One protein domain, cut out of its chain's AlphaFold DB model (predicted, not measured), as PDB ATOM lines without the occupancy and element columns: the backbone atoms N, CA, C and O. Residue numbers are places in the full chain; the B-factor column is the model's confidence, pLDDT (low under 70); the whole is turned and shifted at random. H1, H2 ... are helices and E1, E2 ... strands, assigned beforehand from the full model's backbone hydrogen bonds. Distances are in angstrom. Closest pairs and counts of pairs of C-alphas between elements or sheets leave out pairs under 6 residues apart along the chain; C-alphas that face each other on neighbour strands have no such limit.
ATOM      1  N   PHE A 474     -50.045 -16.543   2.330       84.31
ATOM      2  CA  PHE A 474     -48.756 -17.004   2.863       84.31
ATOM      3  C   PHE A 474     -47.728 -17.373   1.775       84.31
ATOM      4  O   PHE A 474     -46.596 -16.898   1.895       84.31
ATOM      5  N   PRO A 475     -48.057 -18.154   0.723       83.00
ATOM      6  CA  PRO A 475     -47.170 -18.369  -0.423       83.00
ATOM      7  C   PRO A 475     -46.619 -17.070  -1.032       83.00
ATOM      8  O   PRO A 475     -45.405 -16.945  -1.224       83.00
ATOM      9  N   LEU A 476     -47.480 -16.079  -1.296       83.31
ATOM     10  CA  LEU A 476     -47.052 -14.786  -1.837       83.31
ATOM     11  C   LEU A 476     -46.183 -14.006  -0.840       83.31
ATOM     12  O   LEU A 476     -45.070 -13.610  -1.184       83.31
ATOM     13  N   LEU A 477     -46.636 -13.834   0.404       85.25
ATOM     14  CA  LEU A 477     -45.895 -13.105   1.437       85.25
ATOM     15  C   LEU A 477     -44.508 -13.716   1.669       85.25
ATOM     16  O   LEU A 477     -43.513 -13.000   1.753       85.25
ATOM     17  N   PHE A 478     -44.417 -15.043   1.753       85.94
ATOM     18  CA  PHE A 478     -43.157 -15.726   2.021       85.94
ATOM     19  C   PHE A 478     -42.213 -15.738   0.818       85.94
ATOM     20  O   PHE A 478     -41.000 -15.753   1.044       85.94
ATOM     21  N   SER A 479     -42.703 -15.658  -0.425       81.62
ATOM     22  CA  SER A 479     -41.831 -15.479  -1.597       81.62
ATOM     23  C   SER A 479     -41.166 -14.093  -1.631       81.62
ATOM     24  O   SER A 479     -40.004 -13.997  -2.018       81.62
ATOM     25  N   LEU A 480     -41.850 -13.059  -1.127       82.69
ATOM     26  CA  LEU A 480     -41.378 -11.667  -1.094       82.69
ATOM     27  C   LEU A 480     -40.447 -11.318   0.087       82.69
ATOM     28  O   LEU A 480     -39.769 -10.289   0.046       82.69
ATOM     29  N   LEU A 481     -40.403 -12.139   1.146       83.62
ATOM     30  CA  LEU A 481     -39.547 -11.909   2.323       83.62
ATOM     31  C   LEU A 481     -38.060 -12.193   2.051       83.62
ATOM     32  O   LEU A 481     -37.708 -13.246   1.514       83.62
ATOM     33  N   ARG A 482     -37.184 -11.288   2.513       77.06
ATOM     34  CA  ARG A 482     -35.726 -11.321   2.280       77.06
ATOM     35  C   ARG A 482     -35.021 -12.544   2.893       77.06
ATOM     36  O   ARG A 482     -33.998 -12.969   2.363       77.06
ATOM     37  N   ASN A 483     -35.503 -13.099   4.011       78.31
ATOM     38  CA  ASN A 483     -34.860 -14.231   4.695       78.31
ATOM     39  C   ASN A 483     -35.826 -15.208   5.400       78.31
ATOM     40  O   ASN A 483     -37.026 -14.974   5.550       78.31
ATOM     41  N   ASP A 484     -35.278 -16.342   5.842       81.38
ATOM     42  CA  ASP A 484     -35.995 -17.398   6.556       81.38
ATOM     43  C   ASP A 484     -36.358 -17.013   8.002       81.38
ATOM     44  O   ASP A 484     -37.449 -17.360   8.446       81.38
ATOM     45  N   GLU A 485     -35.521 -16.256   8.729       83.88
ATOM     46  CA  GLU A 485     -35.872 -15.784  10.083       83.88
ATOM     47  C   GLU A 485     -37.140 -14.913  10.086       83.88
ATOM     48  O   GLU A 485     -37.909 -14.997  11.037       83.88
ATOM     49  N   GLN A 486     -37.421 -14.138   9.033       82.69
ATOM     50  CA  GLN A 486     -38.667 -13.369   8.898       82.69
ATOM     51  C   GLN A 486     -39.893 -14.284   8.747       82.69
ATOM     52  O   GLN A 486     -40.869 -14.130   9.485       82.69
ATOM     53  N   ARG A 487     -39.821 -15.296   7.867       86.19
ATOM     54  CA  ARG A 487     -40.872 -16.327   7.722       86.19
ATOM     55  C   ARG A 487     -41.114 -17.033   9.061       86.19
ATOM     56  O   ARG A 487     -42.244 -17.134   9.539       86.19
ATOM     57  N   ILE A 488     -40.036 -17.459   9.719       86.62
ATOM     58  CA  ILE A 488     -40.071 -18.135  11.020       86.62
ATOM     59  C   ILE A 488     -40.604 -17.195  12.122       86.62
ATOM     60  O   ILE A 488     -41.345 -17.649  12.990       86.62
ATOM     61  N   LYS A 489     -40.281 -15.896  12.106       87.06
ATOM     62  CA  LYS A 489     -40.765 -14.887  13.068       87.06
ATOM     63  C   LYS A 489     -42.285 -14.732  13.013       87.06
ATOM     64  O   LYS A 489     -42.915 -14.821  14.067       87.06
ATOM     65  N   ILE A 490     -42.861 -14.607  11.815       84.56
ATOM     66  CA  ILE A 490     -44.320 -14.545  11.614       84.56
ATOM     67  C   ILE A 490     -44.975 -15.822  12.160       84.56
ATOM     68  O   ILE A 490     -45.881 -15.765  12.993       84.56
ATOM     69  N   LEU A 491     -44.453 -16.999  11.804       87.12
ATOM     70  CA  LEU A 491     -44.976 -18.272  12.312       87.12
ATOM     71  C   LEU A 491     -44.820 -18.417  13.847       87.12
ATOM     72  O   LEU A 491     -45.710 -18.950  14.512       87.12
ATOM     73  N   ARG A 492     -43.758 -17.871  14.461       88.62
ATOM     74  CA  ARG A 492     -43.614 -17.781  15.932       88.62
ATOM     75  C   ARG A 492     -44.660 -16.848  16.570       88.62
ATOM     76  O   ARG A 492     -45.083 -17.113  17.696       88.62
ATOM     77  N   GLN A 493     -45.095 -15.775  15.898       84.44
ATOM     78  CA  GLN A 493     -46.181 -14.901  16.381       84.44
ATOM     79  C   GLN A 493     -47.523 -15.646  16.385       84.44
ATOM     80  O   GLN A 493     -48.220 -15.648  17.403       84.44
ATOM     81  N   TYR A 494     -47.836 -16.372  15.309       83.50
ATOM     82  CA  TYR A 494     -49.026 -17.224  15.235       83.50
ATOM     83  C   TYR A 494     -49.033 -18.326  16.302       83.50
ATOM     84  O   TYR A 494     -50.025 -18.482  17.012       83.50
ATOM     85  N   ALA A 495     -47.922 -19.043  16.493       82.31
ATOM     86  CA  ALA A 495     -47.835 -20.095  17.508       82.31
ATOM     87  C   ALA A 495     -48.080 -19.576  18.938       82.31
ATOM     88  O   ALA A 495     -48.759 -20.238  19.722       82.31
ATOM     89  N   LYS A 496     -47.603 -18.363  19.264       82.88
ATOM     90  CA  LYS A 496     -47.940 -17.680  20.526       82.88
ATOM     91  C   LYS A 496     -49.433 -17.348  20.623       82.88
ATOM     92  O   LYS A 496     -50.024 -17.552  21.680       82.88
ATOM     93  N   ARG A 497     -50.049 -16.865  19.536       80.44
ATOM     94  CA  ARG A 497     -51.466 -16.456  19.494       80.44
ATOM     95  C   ARG A 497     -52.443 -17.611  19.750       80.44
ATOM     96  O   ARG A 497     -53.484 -17.374  20.354       80.44
ATOM     97  N   TYR A 498     -52.109 -18.840  19.350       77.38
ATOM     98  CA  TYR A 498     -52.930 -20.027  19.648       77.38
ATOM     99  C   TYR A 498     -52.741 -20.593  21.070       77.38
ATOM    100  O   TYR A 498     -53.462 -21.512  21.447       77.38
ATOM    101  N   GLY A 499     -51.797 -20.079  21.872       71.56
ATOM    102  CA  GLY A 499     -51.620 -20.491  23.276       71.56
ATOM    103  C   GLY A 499     -51.138 -21.935  23.493       71.56
ATOM    104  O   GLY A 499     -51.284 -22.474  24.589       71.56
ATOM    105  N   LEU A 500     -50.583 -22.570  22.457       73.19
ATOM    106  CA  LEU A 500     -50.132 -23.968  22.468       73.19
ATOM    107  C   LEU A 500     -48.843 -24.152  23.295       73.19
ATOM    108  O   LEU A 500     -48.138 -23.185  23.590       73.19
ATOM    109  N   LYS A 501     -48.488 -25.391  23.667       75.88
ATOM    110  CA  LYS A 501     -47.218 -25.670  24.370       75.88
ATOM    111  C   LYS A 501     -46.094 -25.936  23.367       75.88
ATOM    112  O   LYS A 501     -46.321 -26.384  22.248       75.88
ATOM    113  N   HIS A 502     -44.845 -25.742  23.786       72.31
ATOM    114  CA  HIS A 502     -43.665 -25.906  22.919       72.31
ATOM    115  C   HIS A 502     -43.421 -27.338  22.392       72.31
ATOM    116  O   HIS A 502     -42.593 -27.511  21.503       72.31
ATOM    117  N   ASN A 503     -44.105 -28.354  22.936       71.88
ATOM    118  CA  ASN A 503     -44.073 -29.743  22.453       71.88
ATOM    119  C   ASN A 503     -45.248 -30.083  21.516       71.88
ATOM    120  O   ASN A 503     -45.300 -31.191  20.983       71.88
ATOM    121  N   ASP A 504     -46.199 -29.164  21.343       77.00
ATOM    122  CA  ASP A 504     -47.440 -29.395  20.601       77.00
ATOM    123  C   ASP A 504     -47.366 -28.820  19.173       77.00
ATOM    124  O   ASP A 504     -48.190 -29.169  18.333       77.00
ATOM    125  N   ILE A 505     -46.385 -27.951  18.882       82.12
ATOM    126  CA  ILE A 505     -46.286 -27.202  17.621       82.12
ATOM    127  C   ILE A 505     -44.834 -26.954  17.168       82.12
ATOM    128  O   ILE A 505     -43.966 -26.568  17.956       82.12
ATOM    129  N   ILE A 506     -44.576 -27.138  15.871       85.12
ATOM    130  CA  ILE A 506     -43.261 -26.996  15.224       85.12
ATOM    131  C   ILE A 506     -43.372 -26.200  13.913       85.12
ATOM    132  O   ILE A 506     -44.420 -26.186  13.277       85.12
ATOM    133  N   ILE A 507     -42.297 -25.523  13.501       86.38
ATOM    134  CA  ILE A 507     -42.172 -24.892  12.177       86.38
ATOM    135  C   ILE A 507     -41.339 -25.812  11.278       86.38
ATOM    136  O   ILE A 507     -40.259 -26.231  11.693       86.38
ATOM    137  N   ARG A 508     -41.796 -26.067  10.046       85.31
ATOM    138  CA  ARG A 508     -41.000 -26.606   8.925       85.31
ATOM    139  C   ARG A 508     -40.694 -25.453   7.966       85.31
ATOM    140  O   ARG A 508     -41.601 -24.679   7.675       85.31
ATOM    141  N   TYR A 509     -39.466 -25.320   7.469       84.12
ATOM    142  CA  TYR A 509     -39.102 -24.292   6.480       84.12
ATOM    143  C   TYR A 509     -38.009 -24.772   5.516       84.12
ATOM    144  O   TYR A 509     -37.214 -25.651   5.845       84.12
ATOM    145  N   ARG A 510     -37.969 -24.197   4.310       79.75
ATOM    146  CA  ARG A 510     -36.939 -24.442   3.289       79.75
ATOM    147  C   ARG A 510     -35.929 -23.274   3.296       79.75
ATOM    148  O   ARG A 510     -36.352 -22.132   3.081       79.75
ATOM    149  N   PRO A 511     -34.626 -23.502   3.568       74.44
ATOM    150  CA  PRO A 511     -33.618 -22.436   3.604       74.44
ATOM    151  C   PRO A 511     -33.482 -21.677   2.275       74.44
ATOM    152  O   PRO A 511     -33.470 -22.273   1.201       74.44
ATOM    153  N   VAL A 512     -33.316 -20.352   2.336       62.44
ATOM    154  CA  VAL A 512     -33.239 -19.477   1.141       62.44
ATOM    155  C   VAL A 512     -32.033 -19.802   0.240       62.44
ATOM    156  O   VAL A 512     -32.083 -19.602  -0.975       62.44
ATOM    157  N   THR A 513     -30.978 -20.397   0.801       53.09
ATOM    158  CA  THR A 513     -29.774 -20.844   0.081       53.09
ATOM    159  C   THR A 513     -30.029 -21.922  -0.981       53.09
ATOM    160  O   THR A 513     -29.166 -22.123  -1.832       53.09
ATOM    161  N   SER A 514     -31.198 -22.580  -1.009       46.44
ATOM    162  CA  SER A 514     -31.555 -23.509  -2.094       46.44
ATOM    163  C   SER A 514     -32.022 -22.819  -3.386       46.44
ATOM    164  O   SER A 514     -32.121 -23.486  -4.413       46.44
ATOM    165  N   PHE A 515     -32.334 -21.515  -3.361       41.66
ATOM    166  CA  PHE A 515     -32.977 -20.817  -4.486       41.66
ATOM    167  C   PHE A 515     -32.032 -19.948  -5.332       41.66
ATOM    168  O   PHE A 515     -32.233 -19.845  -6.542       41.66
ATOM    169  N   ASP A 531     -33.261 -31.054  -2.000       54.34
ATOM    170  CA  ASP A 531     -34.560 -30.441  -1.748       54.34
ATOM    171  C   ASP A 531     -35.024 -30.793  -0.322       54.34
ATOM    172  O   ASP A 531     -35.847 -31.685  -0.122       54.34
ATOM    173  N   TYR A 532     -34.375 -30.185   0.683       66.31
ATOM    174  CA  TYR A 532     -34.555 -30.509   2.103       66.31
ATOM    175  C   TYR A 532     -35.263 -29.403   2.892       66.31
ATOM    176  O   TYR A 532     -35.131 -28.212   2.611       66.31
ATOM    177  N   PHE A 533     -35.982 -29.827   3.931       72.31
ATOM    178  CA  PHE A 533     -36.578 -28.950   4.932       72.31
ATOM    179  C   PHE A 533     -35.765 -28.968   6.229       72.31
ATOM    180  O   PHE A 533     -35.297 -30.018   6.678       72.31
ATOM    181  N   GLU A 534     -35.662 -27.806   6.862       81.31
ATOM    182  CA  GLU A 534     -35.232 -27.644   8.247       81.31
ATOM    183  C   GLU A 534     -36.445 -27.410   9.161       81.31
ATOM    184  O   GLU A 534     -37.556 -27.120   8.705       81.31
ATOM    185  N   TYR A 535     -36.231 -27.537  10.470       83.00
ATOM    186  CA  TYR A 535     -37.283 -27.405  11.474       83.00
ATOM    187  C   TYR A 535     -36.881 -26.426  12.577       83.00
ATOM    188  O   TYR A 535     -35.719 -26.362  12.974       83.00
ATOM    189  N   ALA A 536     -37.841 -25.681  13.126       84.94
ATOM    190  CA  ALA A 536     -37.617 -24.762  14.242       84.94
ATOM    191  C   ALA A 536     -38.726 -24.852  15.297       84.94
ATOM    192  O   ALA A 536     -39.901 -25.045  14.989       84.94
ATOM    193  N   SER A 537     -38.365 -24.665  16.566       84.81
ATOM    194  CA  SER A 537     -39.335 -24.576  17.663       84.81
ATOM    195  C   SER A 537     -40.179 -23.306  17.512       84.81
ATOM    196  O   SER A 537     -39.630 -22.195  17.577       84.81
ATOM    197  N   ALA A 538     -41.495 -23.452  17.361       83.38
ATOM    198  CA  ALA A 538     -42.408 -22.323  17.187       83.38
ATOM    199  C   ALA A 538     -42.552 -21.470  18.465       83.38
ATOM    200  O   ALA A 538     -42.751 -20.259  18.402       83.38
ATOM    201  N   ILE A 539     -42.374 -22.088  19.635       82.81
ATOM    202  CA  ILE A 539     -42.428 -21.448  20.954       82.81
ATOM    203  C   ILE A 539     -41.106 -21.716  21.683       82.81
ATOM    204  O   ILE A 539     -40.539 -22.804  21.578       82.81
ATOM    205  N   SER A 540     -40.586 -20.714  22.393       80.12
ATOM    206  CA  SER A 540     -39.360 -20.832  23.185       80.12
ATOM    207  C   SER A 540     -39.616 -21.633  24.459       80.12
ATOM    208  O   SER A 540     -40.483 -21.261  25.249       80.12
ATOM    209  N   TYR A 541     -38.832 -22.682  24.698       73.44
ATOM    210  CA  TYR A 541     -38.908 -23.468  25.930       73.44
ATOM    211  C   TYR A 541     -37.896 -22.961  26.961       73.44
ATOM    212  O   TYR A 541     -36.824 -22.465  26.601       73.44
ATOM    213  N   CYS A 542     -38.230 -23.083  28.247       66.12
ATOM    214  CA  CYS A 542     -37.275 -22.821  29.319       66.12
ATOM    215  C   CYS A 542     -36.243 -23.953  29.379       66.12
ATOM    216  O   CYS A 542     -36.597 -25.132  29.447       66.12
ATOM    217  N   LYS A 559     -35.135 -20.320  25.190       76.31
ATOM    218  CA  LYS A 559     -34.510 -20.355  23.860       76.31
ATOM    219  C   LYS A 559     -35.400 -21.036  22.827       76.31
ATOM    220  O   LYS A 559     -36.165 -21.943  23.142       76.31
ATOM    221  N   HIS A 560     -35.262 -20.597  21.578       82.31
ATOM    222  CA  HIS A 560     -35.686 -21.373  20.417       82.31
ATOM    223  C   HIS A 560     -34.550 -22.312  19.977       82.31
ATOM    224  O   HIS A 560     -33.372 -22.042  20.223       82.31
ATOM    225  N   ARG A 561     -34.909 -23.405  19.305       79.06
ATOM    226  CA  ARG A 561     -34.013 -24.410  18.725       79.06
ATOM    227  C   ARG A 561     -34.317 -24.552  17.232       79.06
ATOM    228  O   ARG A 561     -35.483 -24.496  16.843       79.06
ATOM    229  N   ARG A 562     -33.275 -24.730  16.419       75.88
ATOM    230  CA  ARG A 562     -33.360 -25.209  15.030       75.88
ATOM    231  C   ARG A 562     -32.871 -26.660  14.984       75.88
ATOM    232  O   ARG A 562     -32.008 -27.036  15.779       75.88
ATOM    233  N   TRP A 563     -33.400 -27.447  14.056       73.81
ATOM    234  CA  TRP A 563     -32.957 -28.799  13.729       73.81
ATOM    235  C   TRP A 563     -32.728 -28.892  12.218       73.81
ATOM    236  O   TRP A 563     -33.624 -28.593  11.430       73.81
ATOM    237  N   ILE A 564     -31.529 -29.327  11.835       62.44
ATOM    238  CA  ILE A 564     -31.123 -29.546  10.443       62.44
ATOM    239  C   ILE A 564     -31.247 -31.047  10.158       62.44
ATOM    240  O   ILE A 564     -30.859 -31.865  10.996       62.44
ATOM    241  N   ALA A 565     -31.791 -31.422   8.999       53.69
ATOM    242  CA  ALA A 565     -31.958 -32.822   8.617       53.69
ATOM    243  C   ALA A 565     -30.593 -33.486   8.333       53.69
ATOM    244  O   ALA A 565     -30.015 -33.333   7.258       53.69
ATOM    245  N   GLY A 566     -30.063 -34.218   9.315       40.97
ATOM    246  CA  GLY A 566     -28.799 -34.944   9.184       40.97
ATOM    247  C   GLY A 566     -28.915 -36.156   8.255       40.97
ATOM    248  O   GLY A 566     -29.763 -37.024   8.462       40.97
ATOM    249  N   ARG A 731     -44.197 -37.739   8.665       39.66
ATOM    250  CA  ARG A 731     -43.721 -38.734   9.645       39.66
ATOM    251  C   ARG A 731     -42.407 -38.298  10.309       39.66
ATOM    252  O   ARG A 731     -41.327 -38.744   9.923       39.66
ATOM    253  N   LEU A 732     -42.502 -37.442  11.325       41.41
ATOM    254  CA  LEU A 732     -41.361 -37.031  12.156       41.41
ATOM    255  C   LEU A 732     -41.055 -38.074  13.245       41.41
ATOM    256  O   LEU A 732     -41.953 -38.500  13.971       41.41
ATOM    257  N   GLN A 733     -39.784 -38.469  13.391       39.66
ATOM    258  CA  GLN A 733     -39.360 -39.402  14.438       39.66
ATOM    259  C   GLN A 733     -38.759 -38.660  15.639       39.66
ATOM    260  O   GLN A 733     -37.825 -37.867  15.496       39.66
ATOM    261  N   TRP A 734     -39.250 -38.993  16.835       40.66
ATOM    262  CA  TRP A 734     -38.673 -38.569  18.108       40.66
ATOM    263  C   TRP A 734     -37.894 -39.720  18.754       40.66
ATOM    264  O   TRP A 734     -38.372 -40.852  18.829       40.66
ATOM    265  N   ARG A 735     -36.701 -39.422  19.277       34.59
ATOM    266  CA  ARG A 735     -36.035 -40.233  20.307       34.59
ATOM    267  C   ARG A 735     -35.539 -39.323  21.424       34.59
ATOM    268  O   ARG A 735     -34.846 -38.337  21.180       34.59
ATOM    269  N   GLU A 736     -35.896 -39.682  22.648       31.31
ATOM    270  CA  GLU A 736     -35.391 -39.057  23.865       31.31
ATOM    271  C   GLU A 736     -33.998 -39.623  24.173       31.31
ATOM    272  O   GLU A 736     -33.842 -40.837  24.301       31.31
ATOM    273  N   PHE A 737     -32.993 -38.759  24.317       27.44
ATOM    274  CA  PHE A 737     -31.671 -39.123  24.830       27.44
ATOM    275  C   PHE A 737     -31.406 -38.326  26.114       27.44
ATOM    276  O   PHE A 737     -30.653 -37.351  26.149       27.44
ATOM    277  N   GLY A 738     -32.093 -38.725  27.187       41.78
ATOM    278  CA  GLY A 738     -32.072 -38.007  28.460       41.78
ATOM    279  C   GLY A 738     -32.655 -36.599  28.322       41.78
ATOM    280  O   GLY A 738     -33.739 -36.419  27.773       41.78
ATOM    281  N   SER A 739     -31.937 -35.583  28.808       28.00
ATOM    282  CA  SER A 739     -32.415 -34.193  28.825       28.00
ATOM    283  C   SER A 739     -32.329 -33.453  27.481       28.00
ATOM    284  O   SER A 739     -32.589 -32.249  27.451       28.00
ATOM    285  N   GLU A 740     -31.935 -34.110  26.383       29.77
ATOM    286  CA  GLU A 740     -31.931 -33.507  25.046       29.77
ATOM    287  C   GLU A 740     -32.583 -34.408  23.986       29.77
ATOM    288  O   GLU A 740     -32.304 -35.599  23.872       29.77
ATOM    289  N   LYS A 775     -43.843 -45.174  19.762       49.38
ATOM    290  CA  LYS A 775     -43.244 -43.819  19.902       49.38
ATOM    291  C   LYS A 775     -43.297 -42.958  18.629       49.38
ATOM    292  O   LYS A 775     -42.294 -42.368  18.223       49.38
ATOM    293  N   PHE A 776     -44.477 -42.842  18.014       49.50
ATOM    294  CA  PHE A 776     -44.717 -41.926  16.889       49.50
ATOM    295  C   PHE A 776     -45.587 -40.728  17.282       49.50
ATOM    296  O   PHE A 776     -46.747 -40.872  17.655       49.50
ATOM    297  N   THR A 777     -45.024 -39.527  17.145       57.41
ATOM    298  CA  THR A 777     -45.724 -38.257  17.363       57.41
ATOM    299  C   THR A 777     -46.054 -37.636  16.010       57.41
ATOM    300  O   THR A 777     -45.182 -37.065  15.355       57.41
ATOM    301  N   TYR A 778     -47.304 -37.774  15.574       59.91
ATOM    302  CA  TYR A 778     -47.769 -37.252  14.288       59.91
ATOM    303  C   TYR A 778     -48.030 -35.751  14.367       59.91
ATOM    304  O   TYR A 778     -48.648 -35.284  15.323       59.91
ATOM    305  N   PHE A 779     -47.610 -35.018  13.336       71.62
ATOM    306  CA  PHE A 779     -47.933 -33.606  13.168       71.62
ATOM    307  C   PHE A 779     -48.660 -33.376  11.836       71.62
ATOM    308  O   PHE A 779     -48.326 -33.991  10.823       71.62
ATOM    309  N   GLU A 780     -49.636 -32.476  11.845       74.25
ATOM    310  CA  GLU A 780     -50.484 -32.100  10.711       74.25
ATOM    311  C   GLU A 780     -50.320 -30.610  10.401       74.25
ATOM    312  O   GLU A 780     -49.947 -29.826  11.277       74.25
ATOM    313  N   PHE A 781     -50.547 -30.214   9.147       79.19
ATOM    314  CA  PHE A 781     -50.431 -28.818   8.723       79.19
ATOM    315  C   PHE A 781     -51.463 -27.937   9.442       79.19
ATOM    316  O   PHE A 781     -52.645 -28.271   9.485       79.19
ATOM    317  N   LEU A 782     -51.014 -26.799   9.979       78.44
ATOM    318  CA  LEU A 782     -51.869 -25.820  10.655       78.44
ATOM    319  C   LEU A 782     -52.090 -24.568   9.789       78.44
ATOM    320  O   LEU A 782     -53.230 -24.181   9.545       78.44
ATOM    321  N   LEU A 783     -51.003 -23.914   9.357       85.38
ATOM    322  CA  LEU A 783     -51.021 -22.726   8.487       85.38
ATOM    323  C   LEU A 783     -49.628 -22.403   7.926       85.38
ATOM    324  O   LEU A 783     -48.610 -22.840   8.470       85.38
ATOM    325  N   GLY A 784     -49.591 -21.554   6.900       83.56
ATOM    326  CA  GLY A 784     -48.385 -21.119   6.194       83.56
ATOM    327  C   GLY A 784     -48.422 -21.579   4.740       83.56
ATOM    328  O   GLY A 784     -49.496 -21.812   4.194       83.56
ATOM    329  N   ASP A 785     -47.251 -21.758   4.140       82.00
ATOM    330  CA  ASP A 785     -47.085 -22.455   2.865       82.00
ATOM    331  C   ASP A 785     -46.238 -23.708   3.090       82.00
ATOM    332  O   ASP A 785     -45.096 -23.635   3.547       82.00
ATOM    333  N   GLU A 786     -46.782 -24.871   2.739       77.38
ATOM    334  CA  GLU A 786     -46.081 -26.146   2.865       77.38
ATOM    335  C   GLU A 786     -44.747 -26.196   2.104       77.38
ATOM    336  O   GLU A 786     -43.853 -26.949   2.503       77.38
ATOM    337  N   ASN A 787     -44.588 -25.396   1.047       76.81
ATOM    338  CA  ASN A 787     -43.396 -25.376   0.208       76.81
ATOM    339  C   ASN A 787     -42.273 -24.500   0.794       76.81
ATOM    340  O   ASN A 787     -41.106 -24.890   0.741       76.81
ATOM    341  N   THR A 788     -42.574 -23.324   1.340       81.19
ATOM    342  CA  THR A 788     -41.555 -22.384   1.842       81.19
ATOM    343  C   THR A 788     -41.414 -22.408   3.361       81.19
ATOM    344  O   THR A 788     -40.297 -22.593   3.849       81.19
ATOM    345  N   ALA A 789     -42.503 -22.237   4.116       86.25
ATOM    346  CA  ALA A 789     -42.517 -22.304   5.575       86.25
ATOM    347  C   ALA A 789     -43.942 -22.481   6.131       86.25
ATOM    348  O   ALA A 789     -44.849 -21.730   5.777       86.25
ATOM    349  N   ALA A 790     -44.134 -23.413   7.066       85.56
ATOM    350  CA  ALA A 790     -45.434 -23.661   7.689       85.56
ATOM    351  C   ALA A 790     -45.331 -24.140   9.145       85.56
ATOM    352  O   ALA A 790     -44.331 -24.732   9.564       85.56
ATOM    353  N   LEU A 791     -46.393 -23.884   9.912       86.50
ATOM    354  CA  LEU A 791     -46.627 -24.478  11.225       86.50
ATOM    355  C   LEU A 791     -47.289 -25.845  11.072       86.50
ATOM    356  O   LEU A 791     -48.248 -26.004  10.318       86.50
ATOM    357  N   PHE A 792     -46.814 -26.792  11.872       82.00
ATOM    358  CA  PHE A 792     -47.377 -28.124  12.015       82.00
ATOM    359  C   PHE A 792     -47.705 -28.380  13.492       82.00
ATOM    360  O   PHE A 792     -46.874 -28.111  14.366       82.00
ATOM    361  N   ILE A 793     -48.905 -28.883  13.777       81.19
ATOM    362  CA  ILE A 793     -49.419 -29.153  15.130       81.19
ATOM    363  C   ILE A 793     -49.564 -30.658  15.368       81.19
ATOM    364  O   ILE A 793     -49.814 -31.408  14.431       81.19
ATOM    365  N   ARG A 794     -49.406 -31.118  16.610       77.81
ATOM    366  CA  ARG A 794     -49.631 -32.517  16.993       77.81
ATOM    367  C   ARG A 794     -51.072 -32.961  16.718       77.81
ATOM    368  O   ARG A 794     -52.008 -32.313  17.176       77.81
ATOM    369  N   ARG A 795     -51.240 -34.105  16.042       67.44
ATOM    370  CA  ARG A 795     -52.545 -34.705  15.681       67.44
ATOM    371  C   ARG A 795     -53.453 -34.975  16.891       67.44
ATOM    372  O   ARG A 795     -54.670 -34.973  16.768       67.44
ATOM    373  N   ASP A 796     -52.866 -35.232  18.055       69.69
ATOM    374  CA  ASP A 796     -53.566 -35.495  19.315       69.69
ATOM    375  C   ASP A 796     -53.908 -34.218  20.117       69.69
ATOM    376  O   ASP A 796     -54.432 -34.308  21.227       69.69
ATOM    377  N   VAL A 797     -53.630 -33.025  19.575       68.62
ATOM    378  CA  VAL A 797     -53.905 -31.726  20.213       68.62
ATOM    379  C   VAL A 797     -55.029 -31.003  19.467       68.62
ATOM    380  O   VAL A 797     -54.813 -30.311  18.475       68.62
ATOM    381  N   ASN A 798     -56.253 -31.155  19.974       62.91
ATOM    382  CA  ASN A 798     -57.462 -30.569  19.394       62.91
ATOM    383  C   ASN A 798     -57.532 -29.039  19.623       62.91
ATOM    384  O   ASN A 798     -57.555 -28.572  20.764       62.91
ATOM    385  N   VAL A 799     -57.583 -28.244  18.544       62.28
ATOM    386  CA  VAL A 799     -57.597 -26.760  18.577       62.28
ATOM    387  C   VAL A 799     -59.032 -26.228  18.669       62.28
ATOM    388  O   VAL A 799     -59.500 -25.437  17.851       62.28
ATOM    389  N   GLU A 800     -59.755 -26.675  19.689       52.50
ATOM    390  CA  GLU A 800     -61.221 -26.602  19.778       52.50
ATOM    391  C   GLU A 800     -61.782 -25.210  20.159       52.50
ATOM    392  O   GLU A 800     -62.720 -25.094  20.947       52.50
ATOM    393  N   ARG A 801     -61.181 -24.113  19.665       47.97
ATOM    394  CA  ARG A 801     -61.626 -22.731  19.969       47.97
ATOM    395  C   ARG A 801     -61.660 -21.759  18.793       47.97
ATOM    396  O   ARG A 801     -62.522 -20.891  18.792       47.97
ATOM    397  N   HIS A 802     -60.773 -21.883  17.808       46.50
ATOM    398  CA  HIS A 802     -60.825 -21.086  16.575       46.50
ATOM    399  C   HIS A 802     -60.229 -21.900  15.425       46.50
ATOM    400  O   HIS A 802     -59.101 -22.376  15.547       46.50
ATOM    401  N   ALA A 803     -60.948 -22.020  14.305       49.66
ATOM    402  CA  ALA A 803     -60.373 -22.574  13.082       49.66
ATOM    403  C   ALA A 803     -59.162 -21.716  12.650       49.66
ATOM    404  O   ALA A 803     -59.261 -20.482  12.680       49.66
ATOM    405  N   PRO A 804     -58.014 -22.321  12.295       57.72
ATOM    406  CA  PRO A 804     -56.811 -21.565  11.980       57.72
ATOM    407  C   PRO A 804     -57.014 -20.726  10.716       57.72
ATOM    408  O   PRO A 804     -57.479 -21.217   9.690       57.72
ATOM    409  N   SER A 805     -56.626 -19.450  10.771       60.44
ATOM    410  CA  SER A 805     -56.588 -18.618   9.565       60.44
ATOM    411  C   SER A 805     -55.477 -19.118   8.646       60.44
ATOM    412  O   SER A 805     -54.298 -19.003   8.986       60.44
ATOM    413  N   HIS A 806     -55.839 -19.602   7.459       70.12
ATOM    414  CA  HIS A 806     -54.893 -19.939   6.387       70.12
ATOM    415  C   HIS A 806     -54.297 -18.693   5.690       70.12
ATOM    416  O   HIS A 806     -53.668 -18.816   4.646       70.12
ATOM    417  N   GLN A 807     -54.489 -17.498   6.258       79.38
ATOM    418  CA  GLN A 807     -54.002 -16.207   5.759       79.38
ATOM    419  C   GLN A 807     -53.316 -15.409   6.883       79.38
ATOM    420  O   GLN A 807     -53.738 -15.467   8.050       79.38
ATOM    421  N   ALA A 808     -52.284 -14.645   6.514       83.19
ATOM    422  CA  ALA A 808     -51.640 -13.639   7.355       83.19
ATOM    423  C   ALA A 808     -52.619 -12.491   7.671       83.19
ATOM    424  O   ALA A 808     -53.511 -12.196   6.874       83.19
ATOM    425  N   THR A 809     -52.477 -11.806   8.809       84.25
ATOM    426  CA  THR A 809     -53.282 -10.604   9.073       84.25
ATOM    427  C   THR A 809     -52.659  -9.366   8.431       84.25
ATOM    428  O   THR A 809     -51.447  -9.285   8.232       84.25
TER     429      THR A 809
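This is residues 474 to 515, 531 to 542, 559 to 566, 731 to 740 and 775 to 809 of the 1157 residues of an uncharacterized protein of Venustampulla echinocandica (UniProt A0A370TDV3). A strongly twisted sheet of four antiparallel strands, E2, E1, E5 and E4 in that order, has the helix H2 packed lengthwise over E1 and E5, while the short helix H1 sits near where E4 ends and E5 begins. E3 stands off from most of the sheet, near the start of E4, and residues 795 to 809 make a long loop with no named element. The printed part has 107 residues with two named helices and five named strands, in the order H1 H2 E1 E2 E3 E4 E5. Its class is mixed, helices and strands, with under half of the residues, 49, in named elements. The whole is compact, with a radius of gyration of the C-alphas of 13.7 A and spans of 40 by 37 by 26 A.

In the sheet, the inner strands E1, residues 505 to 509, and E5, residues 789 to 794, are antiparallel at 154 degrees; N 506 and O 792, 2.9 A apart, are within hydrogen-bond range. The edge strand E2, residues 534 to 537, is antiparallel to E1 at 149 degrees, with N 536 and O 507 at 2.9 A. The other edge strand, E4, residues 779 to 785, forms a hairpin with E5 through a tight link, with N 782 and O 791 at 2.9 A. Residues 535 to 536 of E2 also pair, antiparallel, with residues 562 to 563. H2, residues 484 to 497, is on the sheet at a height of 8.7 A, over E1 and E5, and runs along the strands, at 23 degrees to E5 on the local plane. Its closest C-alphas to E5 are those of Leu 491 and Leu 791, 6.5 A apart. H1, residues 474 to 480, is on the sheet too; the C-alphas of Pro 475 and Asp 785, its closest to E4, are 5.2 A apart. The arrangement is two layers, helices on one face of a sheet: H1 and H2 on this one. H1 and H2 are close but not clearly touching, the C-alphas of Phe 478 and Arg 487 being closest at 6.2 A; they run opposite ways at a shallow tilt of 33 degrees, only just short of steep. E3, residues 732 to 737, pairs with no named strand and is apart from E1, E2 and E5. In H1 and H2 every O i to N i+4 pair is within hydrogen-bond range.

H1 begins at C-alpha 474, (-48.756, -17.004, 2.863). H2 is 20.2 A long, E5 16.9 A, E3 16.1 A and E4 15.2 A. E5 ends at C-alpha 794, (-49.631, -32.517, 16.993).

The C-alphas farthest apart are those of Leu 476 and Gly 738, 41.0 A. Four cuts leave out residues 516 to 530, 543 to 558, 567 to 730 and 741 to 774, with C-alpha gaps of 10.1, 6.6, 15.4 and 16.1 A. Of the links that are printed whole, none is long. The mean pLDDT of the printed part is 70.9, and 35 residues are under 70, among them 731 to 740 and 795 to 805.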